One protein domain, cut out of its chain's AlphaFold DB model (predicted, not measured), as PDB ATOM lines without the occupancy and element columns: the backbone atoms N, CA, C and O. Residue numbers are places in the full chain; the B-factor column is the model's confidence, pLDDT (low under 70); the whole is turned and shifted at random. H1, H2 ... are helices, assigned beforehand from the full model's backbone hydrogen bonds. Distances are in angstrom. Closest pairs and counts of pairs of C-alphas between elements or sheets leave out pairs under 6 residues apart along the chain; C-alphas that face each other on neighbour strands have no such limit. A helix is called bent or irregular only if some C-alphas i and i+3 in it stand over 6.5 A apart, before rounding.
ATOM      1  N   VAL A  32      43.794  16.627   5.215       82.25
ATOM      2  CA  VAL A  32      43.514  17.950   5.791       82.25
ATOM      3  C   VAL A  32      43.066  18.922   4.702       82.25
ATOM      4  O   VAL A  32      42.094  19.645   4.897       82.25
ATOM      5  N   TYR A  33      43.695  18.885   3.526       79.06
ATOM      6  CA  TYR A  33      43.291  19.678   2.367       79.06
ATOM      7  C   TYR A  33      41.824  19.426   1.978       79.06
ATOM      8  O   TYR A  33      41.052  20.374   1.838       79.06
ATOM      9  N   LYS A  34      41.408  18.153   1.873       78.31
ATOM     10  CA  LYS A  34      40.014  17.786   1.563       78.31
ATOM     11  C   LYS A  34      39.037  18.285   2.630       78.31
ATOM     12  O   LYS A  34      37.997  18.836   2.285       78.31
ATOM     13  N   ILE A  35      39.379  18.145   3.911       83.00
ATOM     14  CA  ILE A  35      38.539  18.633   5.017       83.00
ATOM     15  C   ILE A  35      38.376  20.157   4.944       83.00
ATOM     16  O   ILE A  35      37.260  20.660   5.055       83.00
ATOM     17  N   VAL A  36      39.467  20.892   4.715       82.00
ATOM     18  CA  VAL A  36      39.440  22.357   4.595       82.00
ATOM     19  C   VAL A  36      38.608  22.799   3.392       82.00
ATOM     20  O   VAL A  36      37.831  23.743   3.512       82.00
ATOM     21  N   LEU A  37      38.703  22.104   2.255       79.12
ATOM     22  CA  LEU A  37      37.856  22.372   1.090       79.12
ATOM     23  C   LEU A  37      36.368  22.237   1.407       79.12
ATOM     24  O   LEU A  37      35.587  23.155   1.144       79.12
ATOM     25  N   VAL A  38      35.988  21.114   2.015       83.31
ATOM     26  CA  VAL A  38      34.606  20.849   2.418       83.31
ATOM     27  C   VAL A  38      34.129  21.917   3.409       83.31
ATOM     28  O   VAL A  38      33.050  22.482   3.233       83.31
ATOM     29  N   ALA A  39      34.944  22.268   4.406       84.00
ATOM     30  CA  ALA A  39      34.615  23.308   5.379       84.00
ATOM     31  C   ALA A  39      34.411  24.686   4.722       84.00
ATOM     32  O   ALA A  39      33.441  25.381   5.030       84.00
ATOM     33  N   CYS A  40      35.272  25.067   3.774       81.06
ATOM     34  CA  CYS A  40      35.134  26.304   3.003       81.06
ATOM     35  C   CYS A  40      33.821  26.349   2.210       81.06
ATOM     36  O   CYS A  40      33.163  27.391   2.167       81.06
ATOM     37  N   HIS A  41      33.418  25.227   1.610       80.31
ATOM     38  CA  HIS A  41      32.134  25.110   0.922       80.31
ATOM     39  C   HIS A  41      30.950  25.317   1.859       80.31
ATOM     40  O   HIS A  41      30.061  26.110   1.547       80.31
ATOM     41  N   PHE A  42      30.962  24.657   3.017       83.00
ATOM     42  CA  PHE A  42      29.908  24.820   4.014       83.00
ATOM     43  C   PHE A  42      29.806  26.260   4.508       83.00
ATOM     44  O   PHE A  42      28.709  26.812   4.530       83.00
ATOM     45  N   PHE A  43      30.931  26.901   4.836       83.69
ATOM     46  CA  PHE A  43      30.938  28.302   5.261       83.69
ATOM     47  C   PHE A  43      30.367  29.234   4.189       83.69
ATOM     48  O   PHE A  43      29.557  30.108   4.500       83.69
ATOM     49  N   ARG A  44      30.740  29.040   2.918       83.62
ATOM     50  CA  ARG A  44      30.202  29.841   1.812       83.62
ATOM     51  C   ARG A  44      28.713  29.594   1.592       83.62
ATOM     52  O   ARG A  44      27.974  30.558   1.405       83.62
ATOM     53  N   ALA A  45      28.257  28.344   1.632       85.62
ATOM     54  CA  ALA A  45      26.841  28.017   1.497       85.62
ATOM     55  C   ALA A  45      26.011  28.582   2.657       85.62
ATOM     56  O   ALA A  45      24.942  29.137   2.423       85.62
ATOM     57  N   ALA A  46      26.525  28.524   3.888       86.12
ATOM     58  CA  ALA A  46      25.889  29.122   5.058       86.12
ATOM     59  C   ALA A  46      25.820  30.653   4.957       86.12
ATOM     60  O   ALA A  46      24.782  31.239   5.255       86.12
ATOM     61  N   ALA A  47      26.885  31.308   4.485       85.25
ATOM     62  CA  ALA A  47      26.890  32.752   4.256       85.25
ATOM     63  C   ALA A  47      25.886  33.164   3.167       85.25
ATOM     64  O   ALA A  47      25.129  34.115   3.356       85.25
ATOM     65  N   MET A  48      25.833  32.425   2.054       87.06
ATOM     66  CA  MET A  48      24.833  32.632   1.002       87.06
ATOM     67  C   MET A  48      23.416  32.405   1.534       87.06
ATOM     68  O   MET A  48      22.549  33.236   1.307       87.06
ATOM     69  N   TYR A  49      23.185  31.347   2.314       87.56
ATOM     70  CA  TYR A  49      21.900  31.106   2.967       87.56
ATOM     71  C   TYR A  49      21.512  32.268   3.889       87.56
ATOM     72  O   TYR A  49      20.395  32.770   3.799       87.56
ATOM     73  N   GLY A  50      22.446  32.756   4.709       85.12
ATOM     74  CA  GLY A  50      22.252  33.937   5.548       85.12
ATOM     75  C   GLY A  50      21.833  35.157   4.726       85.12
ATOM     76  O   GLY A  50      20.802  35.757   5.014       85.12
ATOM     77  N   LEU A  51      22.552  35.463   3.643       84.25
ATOM     78  CA  LEU A  51      22.192  36.543   2.716       84.25
ATOM     79  C   LEU A  51      20.803  36.352   2.104       84.25
ATOM     80  O   LEU A  51      20.035  37.307   2.014       84.25
ATOM     81  N   MET A  52      20.446  35.121   1.741       86.19
ATOM     82  CA  MET A  52      19.120  34.820   1.215       86.19
ATOM     83  C   MET A  52      18.020  35.043   2.256       86.19
ATOM     84  O   MET A  52      16.941  35.510   1.906       86.19
ATOM     85  N   THR A  53      18.292  34.730   3.527       84.75
ATOM     86  CA  THR A  53      17.326  34.880   4.626       84.75
ATOM     87  C   THR A  53      17.066  36.335   5.005       84.75
ATOM     88  O   THR A  53      15.953  36.658   5.403       84.75
ATOM     89  N   VAL A  54      18.073  37.206   4.880       87.25
ATOM     90  CA  VAL A  54      17.968  38.633   5.233       87.25
ATOM     91  C   VAL A  54      17.600  39.517   4.040       87.25
ATOM     92  O   VAL A  54      17.370  40.713   4.208       87.25
ATOM     93  N   SER A  55      17.562  38.948   2.833       83.50
ATOM     94  CA  SER A  55      17.151  39.660   1.628       83.50
ATOM     95  C   SER A  55      15.701  40.145   1.765       83.50
ATOM     96  O   SER A  55      14.828  39.353   2.119       83.50
ATOM     97  N   PRO A  56      15.403  41.412   1.428       84.12
ATOM     98  CA  PRO A  56      14.038  41.938   1.456       84.12
ATOM     99  C   PRO A  56      13.169  41.417   0.296       84.12
ATOM    100  O   PRO A  56      11.993  41.759   0.204       84.12
ATOM    101  N   LEU A  57      13.743  40.631  -0.621       85.88
ATOM    102  CA  LEU A  57      13.060  40.117  -1.805       85.88
ATOM    103  C   LEU A  57      12.464  38.720  -1.556       85.88
ATOM    104  O   LEU A  57      13.020  37.937  -0.779       85.88
ATOM    105  N   PRO A  58      11.389  38.344  -2.278       86.31
ATOM    106  CA  PRO A  58      10.863  36.983  -2.244       86.31
ATOM    107  C   PRO A  58      11.951  35.950  -2.545       86.31
ATOM    108  O   PRO A  58      12.824  36.183  -3.383       86.31
ATOM    109  N   PHE A  59      11.869  34.778  -1.909       81.62
ATOM    110  CA  PHE A  59      12.889  33.729  -2.018       81.62
ATOM    111  C   PHE A  59      13.258  33.395  -3.469       81.62
ATOM    112  O   PHE A  59      14.437  33.325  -3.793       81.62
ATOM    113  N   ALA A  60      12.270  33.257  -4.357       84.56
ATOM    114  CA  ALA A  60      12.517  32.958  -5.768       84.56
ATOM    115  C   ALA A  60      13.362  34.046  -6.458       84.56
ATOM    116  O   ALA A  60      14.327  33.738  -7.155       84.56
ATOM    117  N   THR A  61      13.052  35.320  -6.218       85.88
ATOM    118  CA  THR A  61      13.801  36.461  -6.761       85.88
ATOM    119  C   THR A  61      15.209  36.533  -6.170       85.88
ATOM    120  O   THR A  61      16.185  36.746  -6.892       85.88
ATOM    121  N   THR A  62      15.337  36.292  -4.866       86.31
ATOM    122  CA  THR A  62      16.630  36.223  -4.178       86.31
ATOM    123  C   THR A  62      17.494  35.081  -4.725       86.31
ATOM    124  O   THR A  62      18.654  35.297  -5.055       86.31
ATOM    125  N   CYS A  63      16.931  33.889  -4.940       83.88
ATOM    126  CA  CYS A  63      17.620  32.773  -5.594       83.88
ATOM    127  C   CYS A  63      18.156  33.164  -6.972       83.88
ATOM    128  O   CYS A  63      19.338  32.975  -7.244       83.88
ATOM    129  N   VAL A  64      17.308  33.722  -7.840       86.25
ATOM    130  CA  VAL A  64      17.699  34.076  -9.214       86.25
ATOM    131  C   VAL A  64      18.820  35.116  -9.217       86.25
ATOM    132  O   VAL A  64      19.806  34.961  -9.938       86.25
ATOM    133  N   THR A  65      18.707  36.149  -8.382       85.38
ATOM    134  CA  THR A  65      19.722  37.209  -8.281       85.38
ATOM    135  C   THR A  65      21.045  36.689  -7.718       85.38
ATOM    136  O   THR A  65      22.101  36.993  -8.275       85.38
ATOM    137  N   MET A  66      21.016  35.845  -6.682       85.81
ATOM    138  CA  MET A  66      22.227  35.239  -6.119       85.81
ATOM    139  C   MET A  66      22.878  34.233  -7.072       85.81
ATOM    140  O   MET A  66      24.106  34.202  -7.170       85.81
ATOM    141  N   VAL A  67      22.093  33.456  -7.826       86.38
ATOM    142  CA  VAL A  67      22.617  32.567  -8.873       86.38
ATOM    143  C   VAL A  67      23.299  33.391  -9.961       86.38
ATOM    144  O   VAL A  67      24.445  33.103 -10.300       86.38
ATOM    145  N   ALA A  68      22.656  34.451 -10.460       84.94
ATOM    146  CA  ALA A  68      23.249  35.339 -11.458       84.94
ATOM    147  C   ALA A  68      24.558  35.976 -10.954       84.94
ATOM    148  O   ALA A  68      25.578  35.923 -11.643       84.94
ATOM    149  N   ALA A  69      24.569  36.491  -9.721       82.81
ATOM    150  CA  ALA A  69      25.772  37.025  -9.086       82.81
ATOM    151  C   ALA A  69      26.874  35.960  -8.939       82.81
ATOM    152  O   ALA A  69      28.046  36.243  -9.183       82.81
ATOM    153  N   SER A  70      26.507  34.719  -8.614       84.12
ATOM    154  CA  SER A  70      27.444  33.596  -8.489       84.12
ATOM    155  C   SER A  70      28.050  33.185  -9.832       84.12
ATOM    156  O   SER A  70      29.240  32.875  -9.889       84.12
ATOM    157  N   VAL A  71      27.274  33.211 -10.924       83.12
ATOM    158  CA  VAL A  71      27.783  32.983 -12.291       83.12
ATOM    159  C   VAL A  71      28.800  34.062 -12.658       83.12
ATOM    160  O   VAL A  71      29.896  33.738 -13.116       83.12
ATOM    161  N   LEU A  72      28.463  35.333 -12.419       82.31
ATOM    162  CA  LEU A  72      29.347  36.462 -12.709       82.31
ATOM    163  C   LEU A  72      30.634  36.394 -11.882       82.31
ATOM    164  O   LEU A  72      31.726  36.528 -12.431       82.31
ATOM    165  N   TYR A  73      30.525  36.112 -10.584       77.75
ATOM    166  CA  TYR A  73      31.681  35.949  -9.708       77.75
ATOM    167  C   TYR A  73      32.564  34.771 -10.138       77.75
ATOM    168  O   TYR A  73      33.791  34.892 -10.168       77.75
ATOM    169  N   ARG A  74      31.966  33.646 -10.551       75.94
ATOM    170  CA  ARG A  74      32.725  32.512 -11.091       75.94
ATOM    171  C   ARG A  74      33.480  32.894 -12.367       75.94
ATOM    172  O   ARG A  74      34.641  32.516 -12.520       75.94
ATOM    173  N   ALA A  75      32.834  33.631 -13.269       74.56
ATOM    174  CA  ALA A  75      33.421  34.059 -14.536       74.56
ATOM    175  C   ALA A  75      34.546  35.095 -14.351       74.56
ATOM    176  O   ALA A  75      35.567  35.010 -15.033       74.56
ATOM    177  N   ALA A  76      34.374  36.041 -13.423       71.38
ATOM    178  CA  ALA A  76      35.293  37.159 -13.215       71.38
ATOM    179  C   ALA A  76      36.440  36.847 -12.237       71.38
ATOM    180  O   ALA A  76      37.582  37.219 -12.495       71.38
ATOM    181  N   VAL A  77      36.154  36.166 -11.123       66.88
ATOM    182  CA  VAL A  77      37.080  36.026  -9.984       66.88
ATOM    183  C   VAL A  77      37.552  34.583  -9.818       66.88
ATOM    184  O   VAL A  77      38.753  34.319  -9.735       66.88
ATOM    185  N   GLU A  78      36.641  33.607  -9.826       64.00
ATOM    186  CA  GLU A  78      37.022  32.206  -9.577       64.00
ATOM    187  C   GLU A  78      37.753  31.538 -10.741       64.00
ATOM    188  O   GLU A  78      38.310  30.454 -10.574       64.00
ATOM    189  N   ARG A  79      37.822  32.176 -11.917       53.69
ATOM    190  CA  ARG A  79      38.726  31.714 -12.977       53.69
ATOM    191  C   ARG A  79      40.174  31.637 -12.479       53.69
ATOM    192  O   ARG A  79      40.884  30.723 -12.896       53.69
ATOM    193  N   PHE A  80      40.557  32.562 -11.598       46.75
ATOM    194  CA  PHE A  80      41.909  32.718 -11.057       46.75
ATOM    195  C   PHE A  80      42.041  32.235  -9.608       46.75
ATOM    196  O   PHE A  80      43.152  32.034  -9.128       46.75
ATOM    197  N   CYS A  81      40.923  32.029  -8.908       54.75
ATOM    198  CA  CYS A  81      40.941  31.458  -7.569       54.75
ATOM    199  C   CYS A  81      41.168  29.945  -7.647       54.75
ATOM    200  O   CYS A  81      40.534  29.245  -8.436       54.75
ATOM    201  N   CYS A  82      42.023  29.417  -6.776       49.97
ATOM    202  CA  CYS A  82      42.342  27.992  -6.712       49.97
ATOM    203  C   CYS A  82      41.153  27.117  -6.252       49.97
ATOM    204  O   CYS A  82      41.324  25.918  -6.076       49.97
ATOM    205  N   PHE A  83      39.995  27.720  -5.992       57.22
ATOM    206  CA  PHE A  83      38.871  27.195  -5.227       57.22
ATOM    207  C   PHE A  83      37.576  27.665  -5.914       57.22
ATOM    208  O   PHE A  83      37.102  28.777  -5.657       57.22
ATOM    209  N   ARG A  84      37.065  26.892  -6.883       64.62
ATOM    210  CA  ARG A  84      35.987  27.308  -7.807       64.62
ATOM    211  C   ARG A  84      34.602  26.972  -7.258       64.62
ATOM    212  O   ARG A  84      34.002  25.974  -7.655       64.62
ATOM    213  N   PHE A  85      34.063  27.788  -6.355       71.94
ATOM    214  CA  PHE A  85      32.997  27.338  -5.454       71.94
ATOM    215  C   PHE A  85      31.748  28.214  -5.354       71.94
ATOM    216  O   PHE A  85      30.849  27.866  -4.587       71.94
ATOM    217  N   ALA A  86      31.624  29.316  -6.086       74.81
ATOM    218  CA  ALA A  86      30.504  30.242  -5.915       74.81
ATOM    219  C   ALA A  86      29.165  29.635  -6.338       74.81
ATOM    220  O   ALA A  86      28.218  29.626  -5.555       74.81
ATOM    221  N   LEU A  87      29.105  29.046  -7.535       79.50
ATOM    222  CA  LEU A  87      27.899  28.366  -8.019       79.50
ATOM    223  C   LEU A  87      27.483  27.183  -7.123       79.50
ATOM    224  O   LEU A  87      26.333  27.170  -6.681       79.50
ATOM    225  N   PRO A  88      28.388  26.241  -6.782       81.88
ATOM    226  CA  PRO A  88      28.106  25.197  -5.797       81.88
ATOM    227  C   PRO A  88      27.559  25.730  -4.471       81.88
ATOM    228  O   PRO A  88      26.598  25.186  -3.940       81.88
ATOM    229  N   SER A  89      28.137  26.808  -3.937       83.88
ATOM    230  CA  SER A  89      27.720  27.369  -2.644       83.88
ATOM    231  C   SER A  89      26.325  27.997  -2.703       83.88
ATOM    232  O   SER A  89      25.559  27.865  -1.753       83.88
ATOM    233  N   CYS A  90      25.963  28.627  -3.824       85.50
ATOM    234  CA  CYS A  90      24.617  29.160  -4.037       85.50
ATOM    235  C   CYS A  90      23.562  28.046  -4.129       85.50
ATOM    236  O   CYS A  90      22.487  28.162  -3.545       85.50
ATOM    237  N   ILE A  91      23.876  26.943  -4.818       86.31
ATOM    238  CA  ILE A  91      23.003  25.758  -4.868       86.31
ATOM    239  C   ILE A  91      22.867  25.147  -3.468       86.31
ATOM    240  O   ILE A  91      21.758  24.821  -3.047       86.31
ATOM    241  N   GLY A  92      23.971  25.068  -2.721       85.38
ATOM    242  CA  GLY A  92      23.978  24.630  -1.327       85.38
ATOM    243  C   GLY A  92      23.066  25.462  -0.434       85.38
ATOM    244  O   GLY A  92      22.287  24.902   0.331       85.38
ATOM    245  N   ALA A  93      23.091  26.788  -0.568       87.50
ATOM    246  CA  ALA A  93      22.199  27.678   0.171       87.50
ATOM    247  C   ALA A  93      20.712  27.420  -0.133       87.50
ATOM    248  O   ALA A  93      19.888  27.372   0.783       87.50
ATOM    249  N   GLY A  94      20.373  27.188  -1.405       86.50
ATOM    250  CA  GLY A  94      19.024  26.785  -1.808       86.50
ATOM    251  C   GLY A  94      18.615  25.432  -1.218       86.50
ATOM    252  O   GLY A  94      17.513  25.304  -0.682       86.50
ATOM    253  N   ALA A  95      19.515  24.447  -1.247       87.50
ATOM    254  CA  ALA A  95      19.297  23.135  -0.641       87.50
ATOM    255  C   ALA A  95      19.061  23.237   0.875       87.50
ATOM    256  O   ALA A  95      18.107  22.655   1.386       87.50
ATOM    257  N   TYR A  96      19.856  24.046   1.581       87.88
ATOM    258  CA  TYR A  96      19.640  24.358   2.995       87.88
ATOM    259  C   TYR A  96      18.255  24.952   3.245       87.88
ATOM    260  O   TYR A  96      17.555  24.518   4.157       87.88
ATOM    261  N   TRP A  97      17.835  25.921   2.430       87.00
ATOM    262  CA  TRP A  97      16.538  26.567   2.602       87.00
ATOM    263  C   TRP A  97      15.361  25.610   2.429       87.00
ATOM    264  O   TRP A  97      14.429  25.651   3.233       87.00
ATOM    265  N   ILE A  98      15.409  24.754   1.408       85.94
ATOM    266  CA  ILE A  98      14.346  23.787   1.106       85.94
ATOM    267  C   ILE A  98      14.303  22.687   2.174       85.94
ATOM    268  O   ILE A  98      13.227  22.333   2.648       85.94
ATOM    269  N   SER A  99      15.462  22.183   2.601       88.94
ATOM    270  CA  SER A  99      15.546  21.043   3.518       88.94
ATOM    271  C   SER A  99      15.450  21.406   5.004       88.94
ATOM    272  O   SER A  99      15.320  20.500   5.825       88.94
ATOM    273  N   LYS A 100      15.495  22.691   5.392       87.06
ATOM    274  CA  LYS A 100      15.608  23.102   6.810       87.06
ATOM    275  C   LYS A 100      14.533  22.509   7.723       87.06
ATOM    276  O   LYS A 100      14.862  22.034   8.804       87.06
ATOM    277  N   ILE A 101      13.268  22.512   7.297       88.06
ATOM    278  CA  ILE A 101      12.151  22.027   8.124       88.06
ATOM    279  C   ILE A 101      12.272  20.516   8.312       88.06
ATOM    280  O   ILE A 101      12.204  20.028   9.438       88.06
ATOM    281  N   SER A 102      12.529  19.790   7.225       88.81
ATOM    282  CA  SER A 102      12.666  18.339   7.271       88.81
ATOM    283  C   SER A 102      13.870  17.880   8.083       88.81
ATOM    284  O   SER A 102      13.782  16.918   8.840       88.81
ATOM    285  N   MET A 103      14.980  18.616   8.001       86.25
ATOM    286  CA  MET A 103      16.161  18.357   8.822       86.25
ATOM    287  C   MET A 103      15.893  18.580  10.309       86.25
ATOM    288  O   MET A 103      16.307  17.758  11.121       86.25
ATOM    289  N   ILE A 104      15.182  19.651  10.676       88.81
ATOM    290  CA  ILE A 104      14.806  19.901  12.075       88.81
ATOM    291  C   ILE A 104      13.952  18.747  12.601       88.81
ATOM    292  O   ILE A 104      14.242  18.236  13.676       88.81
ATOM    293  N   GLN A 105      12.960  18.294  11.828       88.19
ATOM    294  CA  GLN A 105      12.081  17.191  12.230       88.19
ATOM    295  C   GLN A 105      12.812  15.844  12.339       88.19
ATOM    296  O   GLN A 105      12.490  15.049  13.222       88.19
ATOM    297  N   LEU A 106      13.803  15.582  11.478       87.06
ATOM    298  CA  LEU A 106      14.659  14.393  11.580       87.06
ATOM    299  C   LEU A 106      15.517  14.419  12.845       87.06
ATOM    300  O   LEU A 106      15.581  13.426  13.565       87.06
ATOM    301  N   VAL A 107      16.161  15.554  13.126       87.25
ATOM    302  CA  VAL A 107      17.052  15.706  14.286       87.25
ATOM    303  C   VAL A 107      16.270  15.708  15.599       87.25
ATOM    304  O   VAL A 107      16.746  15.166  16.592       87.25
ATOM    305  N   SER A 108      15.065  16.281  15.617       89.31
ATOM    306  CA  SER A 108      14.216  16.322  16.810       89.31
ATOM    307  C   SER A 108      13.495  15.004  17.101       89.31
ATOM    308  O   SER A 108      12.749  14.935  18.073       89.31
ATOM    309  N   GLY A 109      13.653  13.980  16.258       85.38
ATOM    310  CA  GLY A 109      13.002  12.676  16.411       85.38
ATOM    311  C   GLY A 109      11.535  12.627  15.967       85.38
ATOM    312  O   GLY A 109      11.032  11.542  15.702       85.38
ATOM    313  N   VAL A 110      10.889  13.784  15.782       86.38
ATOM    314  CA  VAL A 110       9.474  13.929  15.372       86.38
ATOM    315  C   VAL A 110       9.193  13.243  14.032       86.38
ATOM    316  O   VAL A 110       8.111  12.713  13.799       86.38
ATOM    317  N   ALA A 111      10.185  13.199  13.140       79.56
ATOM    318  CA  ALA A 111      10.069  12.477  11.878       79.56
ATOM    319  C   ALA A 111       9.745  10.983  12.063       79.56
ATOM    320  O   ALA A 111       9.135  10.398  11.177       79.56
ATOM    321  N   PHE A 112      10.125  10.361  13.182       87.88
ATOM    322  CA  PHE A 112       9.952   8.924  13.411       87.88
ATOM    323  C   PHE A 112       8.635   8.557  14.107       87.88
ATOM    324  O   PHE A 112       8.379   7.372  14.313       87.88
ATOM    325  N   ASP A 113       7.770   9.535  14.386       88.00
ATOM    326  CA  ASP A 113       6.457   9.303  15.003       88.00
ATOM    327  C   ASP A 113       5.525   8.471  14.103       88.00
ATOM    328  O   ASP A 113       4.619   7.787  14.579       88.00
ATOM    329  N   SER A 114       5.744   8.490  12.783       92.06
ATOM    330  CA  SER A 114       5.106   7.555  11.853       92.06
ATOM    331  C   SER A 114       5.960   7.308  10.610       92.06
ATOM    332  O   SER A 114       6.739   8.161  10.187       92.06
ATOM    333  N   VAL A 115       5.754   6.155   9.963       86.38
ATOM    334  CA  VAL A 115       6.469   5.776   8.729       86.38
ATOM    335  C   VAL A 115       6.249   6.794   7.602       86.38
ATOM    336  O   VAL A 115       7.181   7.117   6.869       86.38
ATOM    337  N   GLY A 116       5.033   7.339   7.483       86.38
ATOM    338  CA  GLY A 116       4.718   8.366   6.488       86.38
ATOM    339  C   GLY A 116       5.500   9.657   6.730       86.38
ATOM    340  O   GLY A 116       6.140  10.169   5.812       86.38
ATOM    341  N   LEU A 117       5.513  10.152   7.973       85.25
ATOM    342  CA  LEU A 117       6.265  11.356   8.338       85.25
ATOM    343  C   LEU A 117       7.774  11.158   8.145       85.25
ATOM    344  O   LEU A 117       8.454  12.068   7.667       85.25
ATOM    345  N   ALA A 118       8.284   9.964   8.456       85.56
ATOM    346  CA  ALA A 118       9.689   9.619   8.275       85.56
ATOM    347  C   ALA A 118      10.069   9.692   6.797       85.56
ATOM    348  O   ALA A 118      11.050  10.342   6.439       85.56
ATOM    349  N   PHE A 119       9.254   9.097   5.921       89.44
ATOM    350  CA  PHE A 119       9.482   9.128   4.481       89.44
ATOM    351  C   PHE A 119       9.470  10.555   3.920       89.44
ATOM    352  O   PHE A 119      10.403  10.940   3.216       89.44
ATOM    353  N   PHE A 120       8.464  11.365   4.267       88.06
ATOM    354  CA  PHE A 120       8.378  12.755   3.807       88.06
ATOM    355  C   PHE A 120       9.580  13.592   4.251       88.06
ATOM    356  O   PHE A 120      10.102  14.384   3.468       88.06
ATOM    357  N   ASN A 121      10.051  13.401   5.482       88.50
ATOM    358  CA  ASN A 121      11.185  14.151   6.000       88.50
ATOM    359  C   ASN A 121      12.526  13.687   5.420       88.50
ATOM    360  O   ASN A 121      13.364  14.525   5.093       88.50
ATOM    361  N   ILE A 122      12.717  12.384   5.207       88.62
ATOM    362  CA  ILE A 122      13.888  11.870   4.485       88.62
ATOM    363  C   ILE A 122      13.903  12.427   3.057       88.62
ATOM    364  O   ILE A 122      14.924  12.956   2.621       88.62
ATOM    365  N   ALA A 123      12.767  12.388   2.353       90.06
ATOM    366  CA  ALA A 123      12.640  12.946   1.008       90.06
ATOM    367  C   ALA A 123      12.918  14.460   0.980       90.06
ATOM    368  O   ALA A 123      13.654  14.938   0.119       90.06
ATOM    369  N   GLY A 124      12.397  15.215   1.952       87.00
ATOM    370  CA  GLY A 124      12.644  16.654   2.088       87.00
ATOM    371  C   GLY A 124      14.093  17.013   2.442       87.00
ATOM    372  O   GLY A 124      14.557  18.108   2.118       87.00
ATOM    373  N   ALA A 125      14.845  16.091   3.049       89.19
ATOM    374  CA  ALA A 125      16.271  16.241   3.336       89.19
ATOM    375  C   ALA A 125      17.187  15.895   2.146       89.19
ATOM    376  O   ALA A 125      18.358  16.285   2.150       89.19
ATOM    377  N   LEU A 126      16.678  15.207   1.113       90.56
ATOM    378  CA  LEU A 126      17.472  14.776  -0.046       90.56
ATOM    379  C   LEU A 126      18.244  15.904  -0.745       90.56
ATOM    380  O   LEU A 126      19.405  15.668  -1.074       90.56
ATOM    381  N   PRO A 127      17.691  17.116  -0.965       90.25
ATOM    382  CA  PRO A 127      18.448  18.206  -1.578       90.25
ATOM    383  C   PRO A 127      19.728  18.547  -0.807       90.25
ATOM    384  O   PRO A 127      20.787  18.720  -1.413       90.25
ATOM    385  N   LEU A 128      19.657  18.597   0.527       87.94
ATOM    386  CA  LEU A 128      20.819  18.872   1.365       87.94
ATOM    387  C   LEU A 128      21.788  17.686   1.406       87.94
ATOM    388  O   LEU A 128      22.989  17.887   1.266       87.94
ATOM    389  N   ILE A 129      21.290  16.453   1.530       87.56
ATOM    390  CA  ILE A 129      22.131  15.242   1.494       87.56
ATOM    391  C   ILE A 129      22.886  15.153   0.158       87.56
ATOM    392  O   ILE A 129      24.097  14.931   0.137       87.56
ATOM    393  N   GLY A 130      22.188  15.391  -0.954       88.38
ATOM    394  CA  GLY A 130      22.767  15.424  -2.294       88.38
ATOM    395  C   GLY A 130      23.811  16.526  -2.446       88.38
ATOM    396  O   GLY A 130      24.878  16.281  -3.003       88.38
ATOM    397  N   TYR A 131      23.559  17.711  -1.886       88.88
ATOM    398  CA  TYR A 131      24.547  18.788  -1.849       88.88
ATOM    399  C   TYR A 131      25.815  18.388  -1.081       88.88
ATOM    400  O   TYR A 131      26.919  18.601  -1.581       88.88
ATOM    401  N   ILE A 132      25.681  17.766   0.093       87.25
ATOM    402  CA  ILE A 132      26.826  17.304   0.895       87.25
ATOM    403  C   ILE A 132      27.644  16.264   0.119       87.25
ATOM    404  O   ILE A 132      28.870  16.374   0.044       87.25
ATOM    405  N   GLY A 133      26.975  15.291  -0.507       86.75
ATOM    406  CA  GLY A 133      27.627  14.291  -1.354       86.75
ATOM    407  C   GLY A 133      28.352  14.916  -2.549       86.75
ATOM    408  O   GLY A 133      29.503  14.580  -2.823       86.75
ATOM    409  N   TYR A 134      27.722  15.887  -3.211       86.50
ATOM    410  CA  TYR A 134      28.322  16.636  -4.313       86.50
ATOM    411  C   TYR A 134      29.563  17.426  -3.876       86.50
ATOM    412  O   TYR A 134      30.584  17.381  -4.557       86.50
ATOM    413  N   VAL A 135      29.519  18.110  -2.728       84.81
ATOM    414  CA  VAL A 135      30.677  18.839  -2.182       84.81
ATOM    415  C   VAL A 135      31.832  17.888  -1.890       84.81
ATOM    416  O   VAL A 135      32.973  18.200  -2.232       84.81
ATOM    417  N   ALA A 136      31.556  16.723  -1.300       83.44
ATOM    418  CA  ALA A 136      32.578  15.712  -1.046       83.44
ATOM    419  C   ALA A 136      33.205  15.195  -2.353       83.44
ATOM    420  O   ALA A 136      34.428  15.075  -2.436       83.44
ATOM    421  N   TYR A 137      32.384  14.953  -3.379       83.88
ATOM    422  CA  TYR A 137      32.832  14.520  -4.704       83.88
ATOM    423  C   TYR A 137      33.702  15.576  -5.402       83.88
ATOM    424  O   TYR A 137      34.836  15.292  -5.776       83.88
ATOM    425  N   VAL A 138      33.226  16.820  -5.510       78.94
ATOM    426  CA  VAL A 138      33.976  17.911  -6.160       78.94
ATOM    427  C   VAL A 138      35.271  18.222  -5.415       78.94
ATOM    428  O   VAL A 138      36.304  18.432  -6.045       78.94
ATOM    429  N   SER A 139      35.250  18.190  -4.078       76.81
ATOM    430  CA  SER A 139      36.464  18.365  -3.269       76.81
ATOM    431  C   SER A 139      37.489  17.255  -3.527       76.81
ATOM    432  O   SER A 139      38.694  17.482  -3.415       76.81
ATOM    433  N   HIS A 140      37.025  16.049  -3.870       78.44
ATOM    434  CA  HIS A 140      37.883  14.937  -4.259       78.44
ATOM    435  C   HIS A 140      38.492  15.153  -5.648       78.44
ATOM    436  O   HIS A 140      39.714  15.091  -5.773       78.44
ATOM    437  N   GLU A 141      37.677  15.465  -6.660       76.31
ATOM    438  CA  GLU A 141      38.155  15.719  -8.027       76.31
ATOM    439  C   GLU A 141      39.121  16.907  -8.096       76.31
ATOM    440  O   GLU A 141      40.147  16.839  -8.769       76.31
ATOM    441  N   GLU A 142      38.847  18.004  -7.385       72.12
ATOM    442  CA  GLU A 142      39.759  19.151  -7.362       72.12
ATOM    443  C   GLU A 142      41.089  18.831  -6.685       72.12
ATOM    444  O   GLU A 142      42.136  19.324  -7.116       72.12
ATOM    445  N   TYR A 143      41.063  18.014  -5.629       71.94
ATOM    446  CA  TYR A 143      42.285  17.514  -5.016       71.94
ATOM    447  C   TYR A 143      43.109  16.708  -6.034       71.94
ATOM    448  O   TYR A 143      44.298  16.982  -6.205       71.94
ATOM    449  N   GLU A 144      42.489  15.771  -6.757       72.19
ATOM    450  CA  GLU A 144      43.177  14.973  -7.779       72.19
ATOM    451  C   GLU A 144      43.704  15.838  -8.930       72.19
ATOM    452  O   GLU A 144      44.860  15.704  -9.336       72.19
ATOM    453  N   ALA A 145      42.911  16.803  -9.399       69.88
ATOM    454  CA  ALA A 145      43.301  17.721 -10.461       69.88
ATOM    455  C   ALA A 145      44.481  18.626 -10.071       69.88
ATOM    456  O   ALA A 145      45.281  18.990 -10.938       69.88
ATOM    457  N   LYS A 146      44.607  19.012  -8.795       65.19
ATOM    458  CA  LYS A 146      45.744  19.810  -8.306       65.19
ATOM    459  C   LYS A 146      46.987  18.975  -8.038       65.19
ATOM    460  O   LYS A 146      48.079  19.434  -8.352       65.19
ATOM    461  N   MET A 147      46.833  17.767  -7.502       64.25
ATOM    462  CA  MET A 147      47.964  16.880  -7.207       64.25
ATOM    463  C   MET A 147      48.519  16.191  -8.462       64.25
ATOM    464  O   MET A 147      49.693  15.834  -8.484       64.25
ATOM    465  N   GLY A 148      47.707  16.039  -9.515       55.56
ATOM    466  CA  GLY A 148      48.124  15.516 -10.821       55.56
ATOM    467  C   GLY A 148      48.753  16.554 -11.758       55.56
ATOM    468  O   GLY A 148      49.295  16.190 -12.801       55.56
ATOM    469  N   ARG A 149      48.703  17.848 -11.420       53.28
ATOM    470  CA  ARG A 149      49.409  18.898 -12.169       53.28
ATOM    471  C   ARG A 149      50.780  19.134 -11.539       53.28
ATOM    472  O   ARG A 149      50.882  19.119 -10.312       53.28
TER     473      ARG A 149
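This is residues 32 to 149 of the 159 residues of the protein "Putative membrane protein" of Waddlia chondrophila 2032/99 (UniProt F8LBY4). Picture a flat slab in which H3 lies between H2 and H5b, with H1 laid across one face of the three and crossing H3. At one end of the long axis H3 kinks, and the chain turns through the short H4 and folds back along H3 as H5a; at the other end the length is made by the last residues of H5b and the tail to Arg 149. The printed part has 118 residues with five named helices, H1 to H5 in order, and no named strand; the class is all helix. It is only just compact, close to loose, with a radius of gyration of the C-alphas of 16.1 A, and it spans 51 by 36 by 17 A.

Start with H1, residues 32 to 54, which forms a helical hairpin with H2, residues 59 to 76. They run opposite ways at a steep tilt of 44 degrees, and H1 touches H2 with residue 52 alone, where the C-alphas of Met 52 and Thr 62 are closest at 6.1 A. Next comes H3, residues 86 to 107, the hub, touching four other helices. It is irregular, with C-alphas 98 and 101 7.6 A apart, and has a kink of 60 degrees near residue 101. H2 and H3 touch as a second helical hairpin, at a steep tilt of 37 degrees, only just past shallow; their closest C-alphas, Ser 70 and Ala 86, are 5.2 A apart. H1 touches H3 about perpendicular, at 80 degrees, closest at the C-alphas of Ala 45 and Ser 89, 4.3 A. H4, residues 110 to 113, only just touches H3, with 3 pairs of C-alphas within 8 A, and only at the corner; the closest are Gln 105 and Ala 111, 5.1 A. H5, residues 115 to 147, was assigned as one helix by its hydrogen bonds but is bent: C-alphas 124 and 127 are 7.0 A apart, and its arms H5a, residues 115 to 124, and H5b, residues 127 to 147, stand at 42 degrees. H5a touches H3 at a shallow tilt of 16 degrees, opposite ways, with the C-alphas of Ser 102 and Asn 121 closest at 4.6 A. H5b touches H3 at a steep tilt of 40 degrees, closest at Ala 95 and Leu 128, C-alphas 5.0 A apart. H5b also touches H1, with the C-alphas of Lys 34 and Ser 139 closest at 6.0 A, while H2 and H5b are apart. H1, H2, H3 and H5b make an up-and-down bundle, each running against the one before it in the chain. Every O i to N i+4 pair is within hydrogen-bond range in H1, H2, H5a and H5b, and 16 of 18 are in H3; H4 is too short for such a pair.

Find C-alpha 32 at (43.514, 17.950, 5.791); from there H1 runs 32.9 A to C-alpha 54. H2 covers 25.3 A and H3 28.3 A, from C-alpha 86 at (30.504, 30.242, -5.915) to C-alpha 107. H4 is 5.5 A long, H5a 14.2 A, and H5b 30.1 A, ending with C-alpha 147 at (47.964, 16.880, -7.207).

Look for the two C-alphas farthest apart at Asp 113 and Arg 149, 51.7 A. The printed part has no cut and no long link. Confidence is under 70 at residues 77 to 84 and 145 to 149; the mean pLDDT of the printed part is 81.5.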